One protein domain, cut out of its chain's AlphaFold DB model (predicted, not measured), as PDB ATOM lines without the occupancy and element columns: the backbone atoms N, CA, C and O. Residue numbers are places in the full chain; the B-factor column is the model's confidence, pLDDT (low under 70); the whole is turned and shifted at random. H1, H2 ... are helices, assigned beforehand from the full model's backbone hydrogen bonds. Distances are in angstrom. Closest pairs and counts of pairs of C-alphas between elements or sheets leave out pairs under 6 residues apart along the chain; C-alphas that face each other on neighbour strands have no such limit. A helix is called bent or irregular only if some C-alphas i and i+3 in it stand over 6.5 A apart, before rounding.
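What this domain is: This is residues 3 to 52 of the 58 residues of an uncharacterized protein of Microcystis viridis NIES-102 (UniProt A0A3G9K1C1). One long, bent helix, H2, makes the length of the domain, and after its far end the stretch of residues 36 to 46 folds back along it to bring the short helix H3 near the first arm, H2a. The short helix H1 stands before the beginning of H2a, and the packing is loose, with no two helices clearly in touch. The printed part has 50 residues with three named helices, H1, H2 and H3 in that order, and no named strand; its class is all helix. The whole is loose, with a radius of gyration of the C-alphas of 12.8 A, and the C-alphas span 39 by 17 by 15 A.

Where its parts are: H1 is residues 3 to 6, 4.9 A from first to last C-alpha, and begins with C-alpha 3 at (-2.385, -40.711, -27.618). H2 is residues 10 to 35, assigned as one helix by its hydrogen bonds, but it is bent: C-alphas 18 and 21 are 7.3 A apart, against about 5 A in a regular helix. Its arm H2a is residues 10 to 18, 12.2 A long. Its arm H2b is residues 21 to 35, 20.6 A long, and ends with C-alpha 35 at (17.304, -42.534, -5.702). Residues 19 and 20 belong to neither arm. H3 is residues 47 to 50, 5.0 A long, and ends with C-alpha 50 at (0.890, -37.016, -18.030).

How they stand to each other: H1 and H2a are close but not clearly touching; their closest C-alphas, those of Leu 6 and Ile 12, are 6.2 A apart. The lines of H2a and H2b stand at a steep tilt of 49 degrees. H2a and H3 are close but not clearly touching, with the C-alphas of Leu 17 and Ile 47 the closest at 6.9 A. H1 is apart from H2b and from H3, and H2b is apart from H3. In H2a and H2b every O i to N i+4 pair is within hydrogen-bond range. H1 and H3, with 4 residues each, are too short for such a pair, and in each the one O i to N i+3 pair is within range.

The domain as a whole: The outline is a rod, and the two C-alphas farthest apart, those of Arg 8 and Gly 36, are 38.9 A apart. The C-alphas of Leu 3 and Asp 52, the first and last printed, are 7.7 A apart. The printed part has no cut. The link from H1 to H2 is tight, with 3 residues, and the link from H2 to H3 is long, with 11. The mean pLDDT of the printed part is 86.5, and residues 3 to 8 of the model are under 70.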
ATOM      1  N   LEU A   3      -1.832 -41.212 -28.886       55.47
ATOM      2  CA  LEU A   3      -2.385 -40.711 -27.618       55.47
ATOM      3  C   LEU A   3      -3.615 -39.801 -27.806       55.47
ATOM      4  O   LEU A   3      -4.551 -39.818 -27.011       55.47
ATOM      5  N   SER A   4      -3.694 -39.100 -28.935       55.28
ATOM      6  CA  SER A   4      -4.872 -38.326 -29.352       55.28
ATOM      7  C   SER A   4      -6.107 -39.194 -29.653       55.28
ATOM      8  O   SER A   4      -7.238 -38.724 -29.521       55.28
ATOM      9  N   LEU A   5      -5.924 -40.466 -30.032       58.16
ATOM     10  CA  LEU A   5      -7.022 -41.439 -30.152       58.16
ATOM     11  C   LEU A   5      -7.494 -41.926 -28.774       58.16
ATOM     12  O   LEU A   5      -8.679 -42.209 -28.599       58.16
ATOM     13  N   LEU A   6      -6.593 -41.951 -27.788       58.12
ATOM     14  CA  LEU A   6      -6.884 -42.322 -26.403       58.12
ATOM     15  C   LEU A   6      -7.942 -41.398 -25.780       58.12
ATOM     16  O   LEU A   6      -8.895 -41.879 -25.172       58.12
ATOM     17  N   PHE A   7      -7.830 -40.086 -26.018       57.22
ATOM     18  CA  PHE A   7      -8.807 -39.086 -25.565       57.22
ATOM     19  C   PHE A   7     -10.173 -39.189 -26.261       57.22
ATOM     20  O   PHE A   7     -11.175 -38.743 -25.708       57.22
ATOM     21  N   ARG A   8     -10.250 -39.796 -27.456       60.94
ATOM     22  CA  ARG A   8     -11.533 -40.022 -28.152       60.94
ATOM     23  C   ARG A   8     -12.334 -41.170 -27.549       60.94
ATOM     24  O   ARG A   8     -13.552 -41.203 -27.709       60.94
ATOM     25  N   SER A   9     -11.676 -42.102 -26.862       73.56
ATOM     26  CA  SER A   9     -12.342 -43.201 -26.172       73.56
ATOM     27  C   SER A   9     -12.477 -42.879 -24.690       73.56
ATOM     28  O   SER A   9     -11.567 -43.115 -23.895       73.56
ATOM     29  N   GLN A  10     -13.656 -42.389 -24.304       78.31
ATOM     30  CA  GLN A  10     -13.989 -42.107 -22.905       78.31
ATOM     31  C   GLN A  10     -13.740 -43.322 -21.991       78.31
ATOM     32  O   GLN A  10     -13.360 -43.165 -20.838       78.31
ATOM     33  N   VAL A  11     -13.868 -44.542 -22.523       84.69
ATOM     34  CA  VAL A  11     -13.595 -45.794 -21.801       84.69
ATOM     35  C   VAL A  11     -12.120 -45.927 -21.415       84.69
ATOM     36  O   VAL A  11     -11.814 -46.254 -20.269       84.69
ATOM     37  N   ILE A  12     -11.196 -45.669 -22.347       82.62
ATOM     38  CA  ILE A  12      -9.756 -45.807 -22.084       82.62
ATOM     39  C   ILE A  12      -9.295 -44.704 -21.134       82.62
ATOM     40  O   ILE A  12      -8.542 -44.980 -20.200       82.62
ATOM     41  N   TYR A  13      -9.794 -43.481 -21.330       86.12
ATOM     42  CA  TYR A  13      -9.533 -42.372 -20.421       86.12
ATOM     43  C   TYR A  13      -9.995 -42.686 -18.991       86.12
ATOM     44  O   TYR A  13      -9.209 -42.570 -18.052       86.12
ATOM     45  N   ASN A  14     -11.230 -43.168 -18.824       88.19
ATOM     46  CA  ASN A  14     -11.763 -43.540 -17.513       88.19
ATOM     47  C   ASN A  14     -10.932 -44.653 -16.863       88.19
ATOM     48  O   ASN A  14     -10.573 -44.547 -15.693       88.19
ATOM     49  N   HIS A  15     -10.550 -45.679 -17.629       89.50
ATOM     50  CA  HIS A  15      -9.691 -46.746 -17.116       89.50
ATOM     51  C   HIS A  15      -8.309 -46.233 -16.685       89.50
ATOM     52  O   HIS A  15      -7.764 -46.662 -15.664       89.50
ATOM     53  N   ALA A  16      -7.723 -45.309 -17.450       88.69
ATOM     54  CA  ALA A  16      -6.456 -44.682 -17.097       88.69
ATOM     55  C   ALA A  16      -6.588 -43.850 -15.811       88.69
ATOM     56  O   ALA A  16      -5.727 -43.953 -14.936       88.69
ATOM     57  N   LEU A  17      -7.686 -43.101 -15.661       90.31
ATOM     58  CA  LEU A  17      -7.989 -42.296 -14.478       90.31
ATOM     59  C   LEU A  17      -8.157 -43.155 -13.218       90.31
ATOM     60  O   LEU A  17      -7.523 -42.873 -12.202       90.31
ATOM     61  N   GLU A  18      -8.921 -44.247 -13.297       93.00
ATOM     62  CA  GLU A  18      -9.097 -45.206 -12.192       93.00
ATOM     63  C   GLU A  18      -7.762 -45.792 -11.713       93.00
ATOM     64  O   GLU A  18      -7.556 -46.047 -10.523       93.00
ATOM     65  N   ARG A  19      -6.824 -46.000 -12.641       93.06
ATOM     66  CA  ARG A  19      -5.519 -46.607 -12.349       93.06
ATOM     67  C   ARG A  19      -4.422 -45.599 -12.047       93.06
ATOM     68  O   ARG A  19      -3.353 -46.011 -11.592       93.06
ATOM     69  N   PHE A  20      -4.664 -44.312 -12.275       91.88
ATOM     70  CA  PHE A  20      -3.645 -43.267 -12.221       91.88
ATOM     71  C   PHE A  20      -2.921 -43.238 -10.873       91.88
ATOM     72  O   PHE A  20      -1.693 -43.347 -10.819       91.88
ATOM     73  N   GLY A  21      -3.683 -43.210  -9.775       91.81
ATOM     74  CA  GLY A  21      -3.130 -43.216  -8.420       91.81
ATOM     75  C   GLY A  21      -2.288 -44.462  -8.129       91.81
ATOM     76  O   GLY A  21      -1.166 -44.355  -7.635       91.81
ATOM     77  N   TYR A  22      -2.776 -45.649  -8.506       93.75
ATOM     78  CA  TYR A  22      -2.028 -46.901  -8.346       93.75
ATOM     79  C   TYR A  22      -0.701 -46.879  -9.119       93.75
ATOM     80  O   TYR A  22       0.348 -47.267  -8.588       93.75
ATOM     81  N   CYS A  23      -0.729 -46.409 -10.368       94.12
ATOM     82  CA  CYS A  23       0.460 -46.288 -11.204       94.12
ATOM     83  C   CYS A  23       1.481 -45.325 -10.587       94.12
ATOM     84  O   CYS A  23       2.662 -45.680 -10.498       94.12
ATOM     85  N   TYR A  24       1.025 -44.168 -10.097       94.44
ATOM     86  CA  TYR A  24       1.887 -43.196  -9.428       94.44
ATOM     87  C   TYR A  24       2.553 -43.789  -8.184       94.44
ATOM     88  O   TYR A  24       3.778 -43.784  -8.091       94.44
ATOM     89  N   GLN A  25       1.786 -44.396  -7.273       94.88
ATOM     90  CA  GLN A  25       2.340 -44.983  -6.045       94.88
ATOM     91  C   GLN A  25       3.368 -46.084  -6.337       94.88
ATOM     92  O   GLN A  25       4.422 -46.175  -5.698       94.88
ATOM     93  N   LYS A  26       3.112 -46.908  -7.360       95.31
ATOM     94  CA  LYS A  26       4.053 -47.948  -7.792       95.31
ATOM     95  C   LYS A  26       5.343 -47.353  -8.365       95.31
ATOM     96  O   LYS A  26       6.425 -47.880  -8.088       95.31
ATOM     97  N   ALA A  27       5.244 -46.289  -9.162       93.88
ATOM     98  CA  ALA A  27       6.398 -45.573  -9.701       93.88
ATOM     99  C   ALA A  27       7.192 -44.878  -8.585       93.88
ATOM    100  O   ALA A  27       8.408 -45.061  -8.503       93.88
ATOM    101  N   LEU A  28       6.503 -44.197  -7.666       94.44
ATOM    102  CA  LEU A  28       7.067 -43.551  -6.485       94.44
ATOM    103  C   LEU A  28       7.889 -44.534  -5.645       94.44
ATOM    104  O   LEU A  28       9.047 -44.265  -5.328       94.44
ATOM    105  N   GLY A  29       7.337 -45.712  -5.341       94.19
ATOM    106  CA  GLY A  29       8.042 -46.742  -4.575       94.19
ATOM    107  C   GLY A  29       9.294 -47.282  -5.275       94.19
ATOM    108  O   GLY A  29      10.262 -47.666  -4.618       94.19
ATOM    109  N   LYS A  30       9.323 -47.321  -6.612       95.44
ATOM    110  CA  LYS A  30      10.540 -47.668  -7.369       95.44
ATOM    111  C   LYS A  30      11.553 -46.525  -7.347       95.44
ATOM    112  O   LYS A  30      12.728 -46.774  -7.093       95.44
ATOM    113  N   ALA A  31      11.096 -45.300  -7.588       93.94
ATOM    114  CA  ALA A  31      11.941 -44.119  -7.647       93.94
ATOM    115  C   ALA A  31      12.618 -43.854  -6.296       93.94
ATOM    116  O   ALA A  31      13.841 -43.793  -6.256       93.94
ATOM    117  N   ARG A  32      11.860 -43.851  -5.188       94.56
ATOM    118  CA  ARG A  32      12.393 -43.705  -3.819       94.56
ATOM    119  C   ARG A  32      13.467 -44.742  -3.497       94.56
ATOM    120  O   ARG A  32      14.522 -44.392  -2.987       94.56
ATOM    121  N   ARG A  33      13.222 -46.016  -3.832       94.06
ATOM    122  CA  ARG A  33      14.198 -47.098  -3.603       94.06
ATOM    123  C   ARG A  33      15.486 -46.917  -4.401       94.06
ATOM    124  O   ARG A  33      16.541 -47.300  -3.917       94.06
ATOM    125  N   LYS A  34      15.402 -46.377  -5.620       95.00
ATOM    126  CA  LYS A  34      16.562 -46.213  -6.505       95.00
ATOM    127  C   LYS A  34      17.353 -44.938  -6.209       95.00
ATOM    128  O   LYS A  34      18.572 -44.958  -6.324       95.00
ATOM    129  N   SER A  35      16.672 -43.843  -5.883       92.81
ATOM    130  CA  SER A  35      17.304 -42.534  -5.702       92.81
ATOM    131  C   SER A  35      17.646 -42.211  -4.249       92.81
ATOM    132  O   SER A  35      18.491 -41.355  -4.014       92.81
ATOM    133  N   GLY A  36      16.978 -42.842  -3.276       92.12
ATOM    134  CA  GLY A  36      17.076 -42.461  -1.864       92.12
ATOM    135  C   GLY A  36      16.444 -41.100  -1.543       92.12
ATOM    136  O   GLY A  36      16.594 -40.609  -0.428       92.12
ATOM    137  N   LEU A  37      15.745 -40.479  -2.500       91.56
ATOM    138  CA  LEU A  37      15.153 -39.153  -2.342       91.56
ATOM    139  C   LEU A  37      13.751 -39.221  -1.737       91.56
ATOM    140  O   LEU A  37      12.958 -40.122  -2.033       91.56
ATOM    141  N   THR A  38      13.403 -38.186  -0.976       91.25
ATOM    142  CA  THR A  38      12.023 -37.929  -0.560       91.25
ATOM    143  C   THR A  38      11.256 -37.300  -1.713       91.25
ATOM    144  O   THR A  38      11.365 -36.111  -1.989       91.25
ATOM    145  N   LEU A  39      10.481 -38.128  -2.402       91.25
ATOM    146  CA  LEU A  39       9.588 -37.703  -3.477       91.25
ATOM    147  C   LEU A  39       8.167 -37.435  -2.942       91.25
ATOM    148  O   LEU A  39       7.803 -38.047  -1.929       91.25
ATOM    149  N   PRO A  40       7.358 -36.583  -3.603       92.12
ATOM    150  CA  PRO A  40       5.978 -36.303  -3.199       92.12
ATOM    151  C   PRO A  40       5.141 -37.577  -3.041       92.12
ATOM    152  O   PRO A  40       5.323 -38.540  -3.781       92.12
ATOM    153  N   VAL A  41       4.265 -37.608  -2.033       90.69
ATOM    154  CA  VAL A  41       3.367 -38.754  -1.802       90.69
ATOM    155  C   VAL A  41       2.228 -38.758  -2.812       90.69
ATOM    156  O   VAL A  41       1.854 -39.828  -3.278       90.69
ATOM    157  N   ASP A  42       1.734 -37.584  -3.189       90.44
ATOM    158  CA  ASP A  42       0.692 -37.416  -4.194       90.44
ATOM    159  C   ASP A  42       1.288 -36.937  -5.516       90.44
ATOM    160  O   ASP A  42       2.274 -36.196  -5.537       90.44
ATOM    161  N   CYS A  43       0.683 -37.362  -6.629       90.00
ATOM    162  CA  CYS A  43       1.108 -36.928  -7.953       90.00
ATOM    163  C   CYS A  43       0.881 -35.417  -8.094       90.00
ATOM    164  O   CYS A  43      -0.265 -34.978  -8.011       90.00
ATOM    165  N   PRO A  44       1.929 -34.613  -8.350       91.12
ATOM    166  CA  PRO A  44       1.775 -33.168  -8.491       91.12
ATOM    167  C   PRO A  44       1.194 -32.761  -9.856       91.12
ATOM    168  O   PRO A  44       0.931 -31.582 -10.089       91.12
ATOM    169  N   TRP A  45       1.000 -33.718 -10.766       91.44
ATOM    170  CA  TRP A  45       0.514 -33.480 -12.121       91.44
ATOM    171  C   TRP A  45      -0.808 -34.193 -12.365       91.44
ATOM    172  O   TRP A  45      -1.048 -35.289 -11.855       91.44
ATOM    173  N   THR A  46      -1.652 -33.562 -13.175       91.06
ATOM    174  CA  THR A  46      -2.927 -34.134 -13.597       91.06
ATOM    175  C   THR A  46      -2.711 -35.191 -14.675       91.06
ATOM    176  O   THR A  46      -1.662 -35.231 -15.325       91.06
ATOM    177  N   ILE A  47      -3.704 -36.060 -14.876       88.44
ATOM    178  CA  ILE A  47      -3.610 -37.119 -15.882       88.44
ATOM    179  C   ILE A  47      -3.474 -36.546 -17.297       88.44
ATOM    180  O   ILE A  47      -2.744 -37.107 -18.101       88.44
ATOM    181  N   GLU A  48      -4.091 -35.400 -17.585       88.62
ATOM    182  CA  GLU A  48      -4.017 -34.736 -18.887       88.62
ATOM    183  C   GLU A  48      -2.588 -34.301 -19.205       88.62
ATOM    184  O   GLU A  48      -2.137 -34.515 -20.320       88.62
ATOM    185  N   LYS A  49      -1.852 -33.773 -18.215       88.88
ATOM    186  CA  LYS A  49      -0.431 -33.427 -18.378       88.88
ATOM    187  C   LYS A  49       0.439 -34.663 -18.589       88.88
ATOM    188  O   LYS A  49       1.365 -34.636 -19.380       88.88
ATOM    189  N   ILE A  50       0.142 -35.757 -17.890       87.88
ATOM    190  CA  ILE A  50       0.890 -37.016 -18.030       87.88
ATOM    191  C   ILE A  50       0.617 -37.695 -19.381       87.88
ATOM    192  O   ILE A  50       1.484 -38.390 -19.904       87.88
ATOM    193  N   LEU A  51      -0.587 -37.518 -19.922       84.75
ATOM    194  CA  LEU A  51      -1.009 -38.016 -21.231       84.75
ATOM    195  C   LEU A  51      -0.751 -37.009 -22.362       84.75
ATOM    196  O   LEU A  51      -1.282 -37.186 -23.453       84.75
ATOM    197  N   ASP A  52       0.015 -35.954 -22.124       86.56
ATOM    198  CA  ASP A  52       0.442 -35.032 -23.168       86.56
ATOM    199  C   ASP A  52       1.846 -35.452 -23.640       86.56
ATOM    200  O   ASP A  52       2.789 -35.479 -22.851       86.56
TER     201      ASP A  52